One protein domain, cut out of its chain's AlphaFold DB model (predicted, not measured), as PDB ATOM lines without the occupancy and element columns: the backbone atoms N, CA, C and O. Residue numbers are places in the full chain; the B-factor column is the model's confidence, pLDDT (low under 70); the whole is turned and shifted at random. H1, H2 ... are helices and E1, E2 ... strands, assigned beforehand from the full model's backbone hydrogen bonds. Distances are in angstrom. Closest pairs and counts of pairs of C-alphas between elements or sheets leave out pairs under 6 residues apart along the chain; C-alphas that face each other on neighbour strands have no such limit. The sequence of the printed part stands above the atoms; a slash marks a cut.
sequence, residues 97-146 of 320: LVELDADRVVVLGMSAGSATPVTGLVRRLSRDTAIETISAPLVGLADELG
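AT A GLANCE: This is residues 97 to 146 of the 320 residues of an uncharacterized protein of Brevundimonas sp. SGAir0440 (UniProt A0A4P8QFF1). What shape do these atoms make? A small twisted sheet of four strands has one short helix over each face, H1 over one and H2 over the other, and a long loop, residues 109 to 122, joins E2 to E3. What are the parts? The printed part has 50 residues with two named helices and four named strands, in the order E1, E2, E3, H1, E4, H2; the class is mixed, and the mixed sheet runs E3, E2, E1, E4. It is compact, with a radius of gyration of the C-alphas of 10.2 A and spans of 28 by 21 by 20 A.

HOW THE PARTS SIT: How do the strands pair? E1, residues 97 to 99, E2, residues 104 to 108, and E3, residues 123 to 126, form a meander, each the antiparallel neighbour of the one before; N 98 and O 106, 2.8 A apart, and N 105 and O 125, 2.9 A apart, are within hydrogen-bond range. E4, residues 138 to 140, is the parallel neighbour of E1, with N 139 and O 97 2.8 A apart. Where are the helices? H1, residues 127 to 133, is over E2 at a height over the sheet of 8.8 A, its closest C-alphas to E2 being Arg 127 and Arg 104, 5.0 A apart; E3, H1 and E4 make a split strand-helix-strand unit, its two strands running the same way with E2 and E1 between them, and its crossover is right-handed. H2, residues 141 to 145, is on the opposite face, over E1 at 9.4 A. In both helices every O i to N i+4 pair is within hydrogen-bond range.

IN THESE COORDINATES: Where does E1 begin? C-alpha 97 is at (235.695, 177.485, 314.140). Which elements are longer? From first to last C-alpha E2 measures 13.2 A, E3 10.4 A and H1 10.0 A. Where does H2 end? C-alpha 145 is at (236.253, 189.209, 309.025).

THE WHOLE: Is the printed part whole? It has no cut, and its long link is E2 to E3. Where is confidence low? Residues 112 to 118 are under 70 in pLDDT; the mean of the printed part is 87.4.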
ATOM      1  N   LEU A  97     234.772 177.993 315.144       95.56
ATOM      2  CA  LEU A  97     235.695 177.485 314.140       95.56
ATOM      3  C   LEU A  97     235.623 178.387 312.908       95.56
ATOM      4  O   LEU A  97     234.536 178.674 312.414       95.56
ATOM      5  N   VAL A  98     236.773 178.823 312.406       96.56
ATOM      6  CA  VAL A  98     236.878 179.669 311.213       96.56
ATOM      7  C   VAL A  98     237.540 178.873 310.105       96.56
ATOM      8  O   VAL A  98     238.694 178.467 310.235       96.56
ATOM      9  N   GLU A  99     236.813 178.645 309.019       95.69
ATOM     10  CA  GLU A  99     237.300 177.913 307.854       95.69
ATOM     11  C   GLU A  99     238.323 178.745 307.077       95.69
ATOM     12  O   GLU A  99     237.978 179.799 306.543       95.69
ATOM     13  N   LEU A 100     239.574 178.273 307.010       92.94
ATOM     14  CA  LEU A 100     240.636 178.914 306.226       92.94
ATOM     15  C   LEU A 100     240.663 178.397 304.785       92.94
ATOM     16  O   LEU A 100     240.825 179.167 303.839       92.94
ATOM     17  N   ASP A 101     240.548 177.078 304.643       88.31
ATOM     18  CA  ASP A 101     240.489 176.343 303.385       88.31
ATOM     19  C   ASP A 101     239.789 174.989 303.607       88.31
ATOM     20  O   ASP A 101     239.204 174.746 304.664       88.31
ATOM     21  N   ALA A 102     239.823 174.114 302.597       87.25
ATOM     22  CA  ALA A 102     239.142 172.823 302.636       87.25
ATOM     23  C   ALA A 102     239.579 171.943 303.819       87.25
ATOM     24  O   ALA A 102     238.739 171.240 304.382       87.25
ATOM     25  N   ASP A 103     240.846 172.033 304.229       91.44
ATOM     26  CA  ASP A 103     241.461 171.091 305.164       91.44
ATOM     27  C   ASP A 103     241.812 171.727 306.510       91.44
ATOM     28  O   ASP A 103     242.131 171.006 307.457       91.44
ATOM     29  N   ARG A 104     241.776 173.061 306.628       92.94
ATOM     30  CA  ARG A 104     242.249 173.787 307.814       92.94
ATOM     31  C   ARG A 104     241.212 174.744 308.380       92.94
ATOM     32  O   ARG A 104     240.569 175.514 307.666       92.94
ATOM     33  N   VAL A 105     241.145 174.768 309.708       95.19
ATOM     34  CA  VAL A 105     240.344 175.726 310.472       95.19
ATOM     35  C   VAL A 105     241.176 176.397 311.560       95.19
ATOM     36  O   VAL A 105     242.182 175.854 312.022       95.19
ATOM     37  N   VAL A 106     240.741 177.574 312.000       95.06
ATOM     38  CA  VAL A 106     241.247 178.238 313.207       95.06
ATOM     39  C   VAL A 106     240.191 178.183 314.295       95.06
ATOM     40  O   VAL A 106     239.024 178.467 314.047       95.06
ATOM     41  N   VAL A 107     240.614 177.878 315.517       94.19
ATOM     42  CA  VAL A 107     239.782 178.013 316.712       94.19
ATOM     43  C   VAL A 107     239.959 179.419 317.274       94.19
ATOM     44  O   VAL A 107     241.059 179.792 317.699       94.19
ATOM     45  N   LEU A 108     238.877 180.194 317.282       94.00
ATOM     46  CA  LEU A 108     238.814 181.520 317.894       94.00
ATOM     47  C   LEU A 108     237.862 181.525 319.076       94.00
ATOM     48  O   LEU A 108     236.921 180.739 319.130       94.00
ATOM     49  N   GLY A 109     238.081 182.457 319.996       91.19
ATOM     50  CA  GLY A 109     237.254 182.597 321.183       91.19
ATOM     51  C   GLY A 109     237.461 181.453 322.162       91.19
ATOM     52  O   GLY A 109     238.334 180.597 322.002       91.19
ATOM     53  N   MET A 110     236.734 181.503 323.265       86.75
ATOM     54  CA  MET A 110     237.046 180.690 324.429       86.75
ATOM     55  C   MET A 110     235.752 180.302 325.131       86.75
ATOM     56  O   MET A 110     234.869 181.138 325.326       86.75
ATOM     57  N   SER A 111     235.635 179.034 325.518       76.31
ATOM     58  CA  SER A 111     234.521 178.537 326.321       76.31
ATOM     59  C   SER A 111     235.050 177.882 327.598       76.31
ATOM     60  O   SER A 111     236.132 177.289 327.622       76.31
ATOM     61  N   ALA A 112     234.312 178.042 328.699       68.00
ATOM     62  CA  ALA A 112     234.696 177.453 329.977       68.00
ATOM     63  C   ALA A 112     234.717 175.922 329.853       68.00
ATOM     64  O   ALA A 112     233.711 175.310 329.497       68.00
ATOM     65  N   GLY A 113     235.865 175.306 330.147       63.44
ATOM     66  CA  GLY A 113     236.049 173.859 330.022       63.44
ATOM     67  C   GLY A 113     236.393 173.361 328.612       63.44
ATOM     68  O   GLY A 113     236.530 172.149 328.446       63.44
ATOM     69  N   SER A 114     236.581 174.243 327.618       64.56
ATOM     70  CA  SER A 114     237.147 173.835 326.324       64.56
ATOM     71  C   SER A 114     238.600 173.413 326.503       64.56
ATOM     72  O   SER A 114     239.489 174.221 326.780       64.56
ATOM     73  N   ALA A 115     238.843 172.116 326.336       59.31
ATOM     74  CA  ALA A 115     240.172 171.573 326.135       59.31
ATOM     75  C   ALA A 115     240.524 171.712 324.650       59.31
ATOM     76  O   ALA A 115     240.560 170.719 323.928       59.31
ATOM     77  N   THR A 116     240.735 172.944 324.165       64.75
ATOM     78  CA  THR A 116     241.238 173.115 322.797       64.75
ATOM     79  C   THR A 116     242.590 172.394 322.703       64.75
ATOM     80  O   THR A 116     243.514 172.769 323.427       64.75
ATOM     81  N   PRO A 117     242.755 171.387 321.827       59.12
ATOM     82  CA  PRO A 117     243.939 170.525 321.826       59.12
ATOM     83  C   PRO A 117     245.195 171.199 321.243       59.12
ATOM     84  O   PRO A 117     246.207 170.536 321.036       59.12
ATOM     85  N   VAL A 118     245.139 172.504 320.952       66.81
ATOM     86  CA  VAL A 118     246.189 173.246 320.247       66.81
ATOM     87  C   VAL A 118     246.568 174.511 320.998       66.81
ATOM     88  O   VAL A 118     245.716 175.322 321.369       66.81
ATOM     89  N   THR A 119     247.876 174.683 321.165       73.38
ATOM     90  CA  THR A 119     248.542 175.860 321.728       73.38
ATOM     91  C   THR A 119     249.209 176.686 320.617       73.38
ATOM     92  O   THR A 119     249.207 176.303 319.449       73.38
ATOM     93  N   GLY A 120     249.748 177.858 320.959       83.50
ATOM     94  CA  GLY A 120     250.404 178.773 320.014       83.50
ATOM     95  C   GLY A 120     249.594 180.037 319.724       83.50
ATOM     96  O   GLY A 120     248.462 180.191 320.186       83.50
ATOM     97  N   LEU A 121     250.174 180.982 318.974       88.38
ATOM     98  CA  LEU A 121     249.537 182.279 318.707       88.38
ATOM     99  C   LEU A 121     248.215 182.134 317.953       88.38
ATOM    100  O   LEU A 121     247.243 182.778 318.329       88.38
ATOM    101  N   VAL A 122     248.148 181.256 316.955       91.19
ATOM    102  CA  VAL A 122     246.928 180.961 316.193       91.19
ATOM    103  C   VAL A 122     246.654 179.469 316.301       91.19
ATOM    104  O   VAL A 122     247.481 178.652 315.905       91.19
ATOM    105  N   ARG A 123     245.492 179.104 316.848       91.94
ATOM    106  CA  ARG A 123     245.123 177.705 317.104       91.94
ATOM    107  C   ARG A 123     244.571 177.072 315.829       91.94
ATOM    108  O   ARG A 123     243.360 177.051 315.623       91.94
ATOM    109  N   ARG A 124     245.468 176.623 314.946       91.81
ATOM    110  CA  ARG A 124     245.122 175.959 313.678       91.81
ATOM    111  C   ARG A 124     244.970 174.458 313.872       91.81
ATOM    112  O   ARG A 124     245.793 173.830 314.531       91.81
ATOM    113  N   LEU A 125     243.942 173.896 313.258       92.19
ATOM    114  CA  LEU A 125     243.633 172.472 313.265       92.19
ATOM    115  C   LEU A 125     243.308 172.003 311.853       92.19
ATOM    116  O   LEU A 125     242.877 172.798 311.013       92.19
ATOM    117  N   SER A 126     243.467 170.702 311.610       92.69
ATOM    118  CA  SER A 126     242.770 170.088 310.486       92.69
ATOM    119  C   SER A 126     241.259 170.178 310.718       92.69
ATOM    120  O   SER A 126     240.782 170.130 311.858       92.69
ATOM    121  N   ARG A 127     240.500 170.321 309.634       92.31
ATOM    122  CA  ARG A 127     239.043 170.451 309.683       92.31
ATOM    123  C   ARG A 127     238.393 169.261 310.385       92.31
ATOM    124  O   ARG A 127     237.586 169.470 311.286       92.31
ATOM    125  N   ASP A 128     238.788 168.045 310.019       91.88
ATOM    126  CA  ASP A 128     238.223 166.813 310.577       91.88
ATOM    127  C   ASP A 128     238.435 166.740 312.092       91.88
ATOM    128  O   ASP A 128     237.478 166.587 312.850       91.88
ATOM    129  N   THR A 129     239.667 166.979 312.556       90.94
ATOM    130  CA  THR A 129     239.972 166.978 313.991       90.94
ATOM    131  C   THR A 129     239.179 168.050 314.731       90.94
ATOM    132  O   THR A 129     238.674 167.790 315.820       90.94
ATOM    133  N   ALA A 130     239.031 169.250 314.168       89.62
ATOM    134  CA  ALA A 130     238.275 170.312 314.820       89.62
ATOM    135  C   ALA A 130     236.782 169.979 314.949       89.62
ATOM    136  O   ALA A 130     236.215 170.187 316.019       89.62
ATOM    137  N   ILE A 131     236.160 169.429 313.900       88.06
ATOM    138  CA  ILE A 131     234.740 169.040 313.916       88.06
ATOM    139  C   ILE A 131     234.492 167.901 314.914       88.06
ATOM    140  O   ILE A 131     233.463 167.888 315.588       88.06
ATOM    141  N   GLU A 132     235.428 166.959 315.038       88.25
ATOM    142  CA  GLU A 132     235.315 165.839 315.977       88.25
ATOM    143  C   GLU A 132     235.522 166.254 317.442       88.25
ATOM    144  O   GLU A 132     234.938 165.648 318.341       88.25
ATOM    145  N   THR A 133     236.362 167.262 317.697       86.19
ATOM    146  CA  THR A 133     236.822 167.598 319.058       86.19
ATOM    147  C   THR A 133     236.180 168.849 319.655       86.19
ATOM    148  O   THR A 133     236.142 168.972 320.880       86.19
ATOM    149  N   ILE A 134     235.668 169.772 318.835       87.31
ATOM    150  CA  ILE A 134     235.187 171.085 319.283       87.31
ATOM    151  C   ILE A 134     233.736 171.291 318.844       87.31
ATOM    152  O   ILE A 134     233.422 171.428 317.665       87.31
ATOM    153  N   SER A 135     232.838 171.393 319.825       88.81
ATOM    154  CA  SER A 135     231.422 171.698 319.598       88.81
ATOM    155  C   SER A 135     231.191 173.212 319.514       88.81
ATOM    156  O   SER A 135     230.658 173.818 320.445       88.81
ATOM    157  N   ALA A 136     231.572 173.823 318.392       90.69
ATOM    158  CA  ALA A 136     231.421 175.256 318.139       90.69
ATOM    159  C   ALA A 136     230.923 175.527 316.703       90.69
ATOM    160  O   ALA A 136     231.111 174.684 315.822       90.69
ATOM    161  N   PRO A 137     230.270 176.675 316.430       94.25
ATOM    162  CA  PRO A 137     229.816 176.998 315.081       94.25
ATOM    163  C   PRO A 137     231.002 177.127 314.120       94.25
ATOM    164  O   PRO A 137     232.012 177.745 314.461       94.25
ATOM    165  N   LEU A 138     230.851 176.573 312.916       95.44
ATOM    166  CA  LEU A 138     231.784 176.760 311.809       95.44
ATOM    167  C   LEU A 138     231.343 177.955 310.959       95.44
ATOM    168  O   LEU A 138     230.199 178.007 310.507       95.44
ATOM    169  N   VAL A 139     232.254 178.899 310.748       96.06
ATOM    170  CA  VAL A 139     232.026 180.156 310.026       96.06
ATOM    171  C   VAL A 139     233.091 180.314 308.940       96.06
ATOM    172  O   VAL A 139     234.245 179.931 309.137       96.06
ATOM    173  N   GLY A 140     232.726 180.872 307.785       95.50
ATOM    174  CA  GLY A 140     233.692 181.179 306.731       95.50
ATOM    175  C   GLY A 140     234.611 182.343 307.119       95.50
ATOM    176  O   GLY A 140     234.183 183.282 307.786       95.50
ATOM    177  N   LEU A 141     235.866 182.331 306.662       95.50
ATOM    178  CA  LEU A 141     236.823 183.408 306.956       95.50
ATOM    179  C   LEU A 141     236.329 184.805 306.541       95.50
ATOM    180  O   LEU A 141     236.547 185.770 307.270       95.50
ATOM    181  N   ALA A 142     235.647 184.924 305.398       95.12
ATOM    182  CA  ALA A 142     235.073 186.197 304.955       95.12
ATOM    183  C   ALA A 142     233.957 186.691 305.892       95.12
ATOM    184  O   ALA A 142     233.922 187.874 306.230       95.12
ATOM    185  N   ASP A 143     233.094 185.788 306.365       95.44
ATOM    186  CA  ASP A 143     232.018 186.119 307.305       95.44
ATOM    187  C   ASP A 143     232.578 186.518 308.679       95.44
ATOM    188  O   ASP A 143     232.091 187.465 309.295       95.44
ATOM    189  N   GLU A 144     233.640 185.847 309.137       95.19
ATOM    190  CA  GLU A 144     234.339 186.170 310.387       95.19
ATOM    191  C   GLU A 144     235.026 187.543 310.347       95.19
ATOM    192  O   GLU A 144     235.054 188.269 311.346       95.19
ATOM    193  N   LEU A 145     235.623 187.901 309.207       95.50
ATOM    194  CA  LEU A 145     236.253 189.209 309.025       95.50
ATOM    195  C   LEU A 145     235.222 190.321 308.834       95.50
ATOM    196  O   LEU A 145     235.509 191.471 309.178       95.50
ATOM    197  N   GLY A 146     234.047 189.983 308.306       93.88
ATOM    198  CA  GLY A 146     232.974 190.920 308.034       93.88
ATOM    199  C   GLY A 146     233.294 191.895 306.892       93.88
ATOM    200  O   GLY A 146     234.245 191.706 306.127       93.88
TER     201      GLY A 146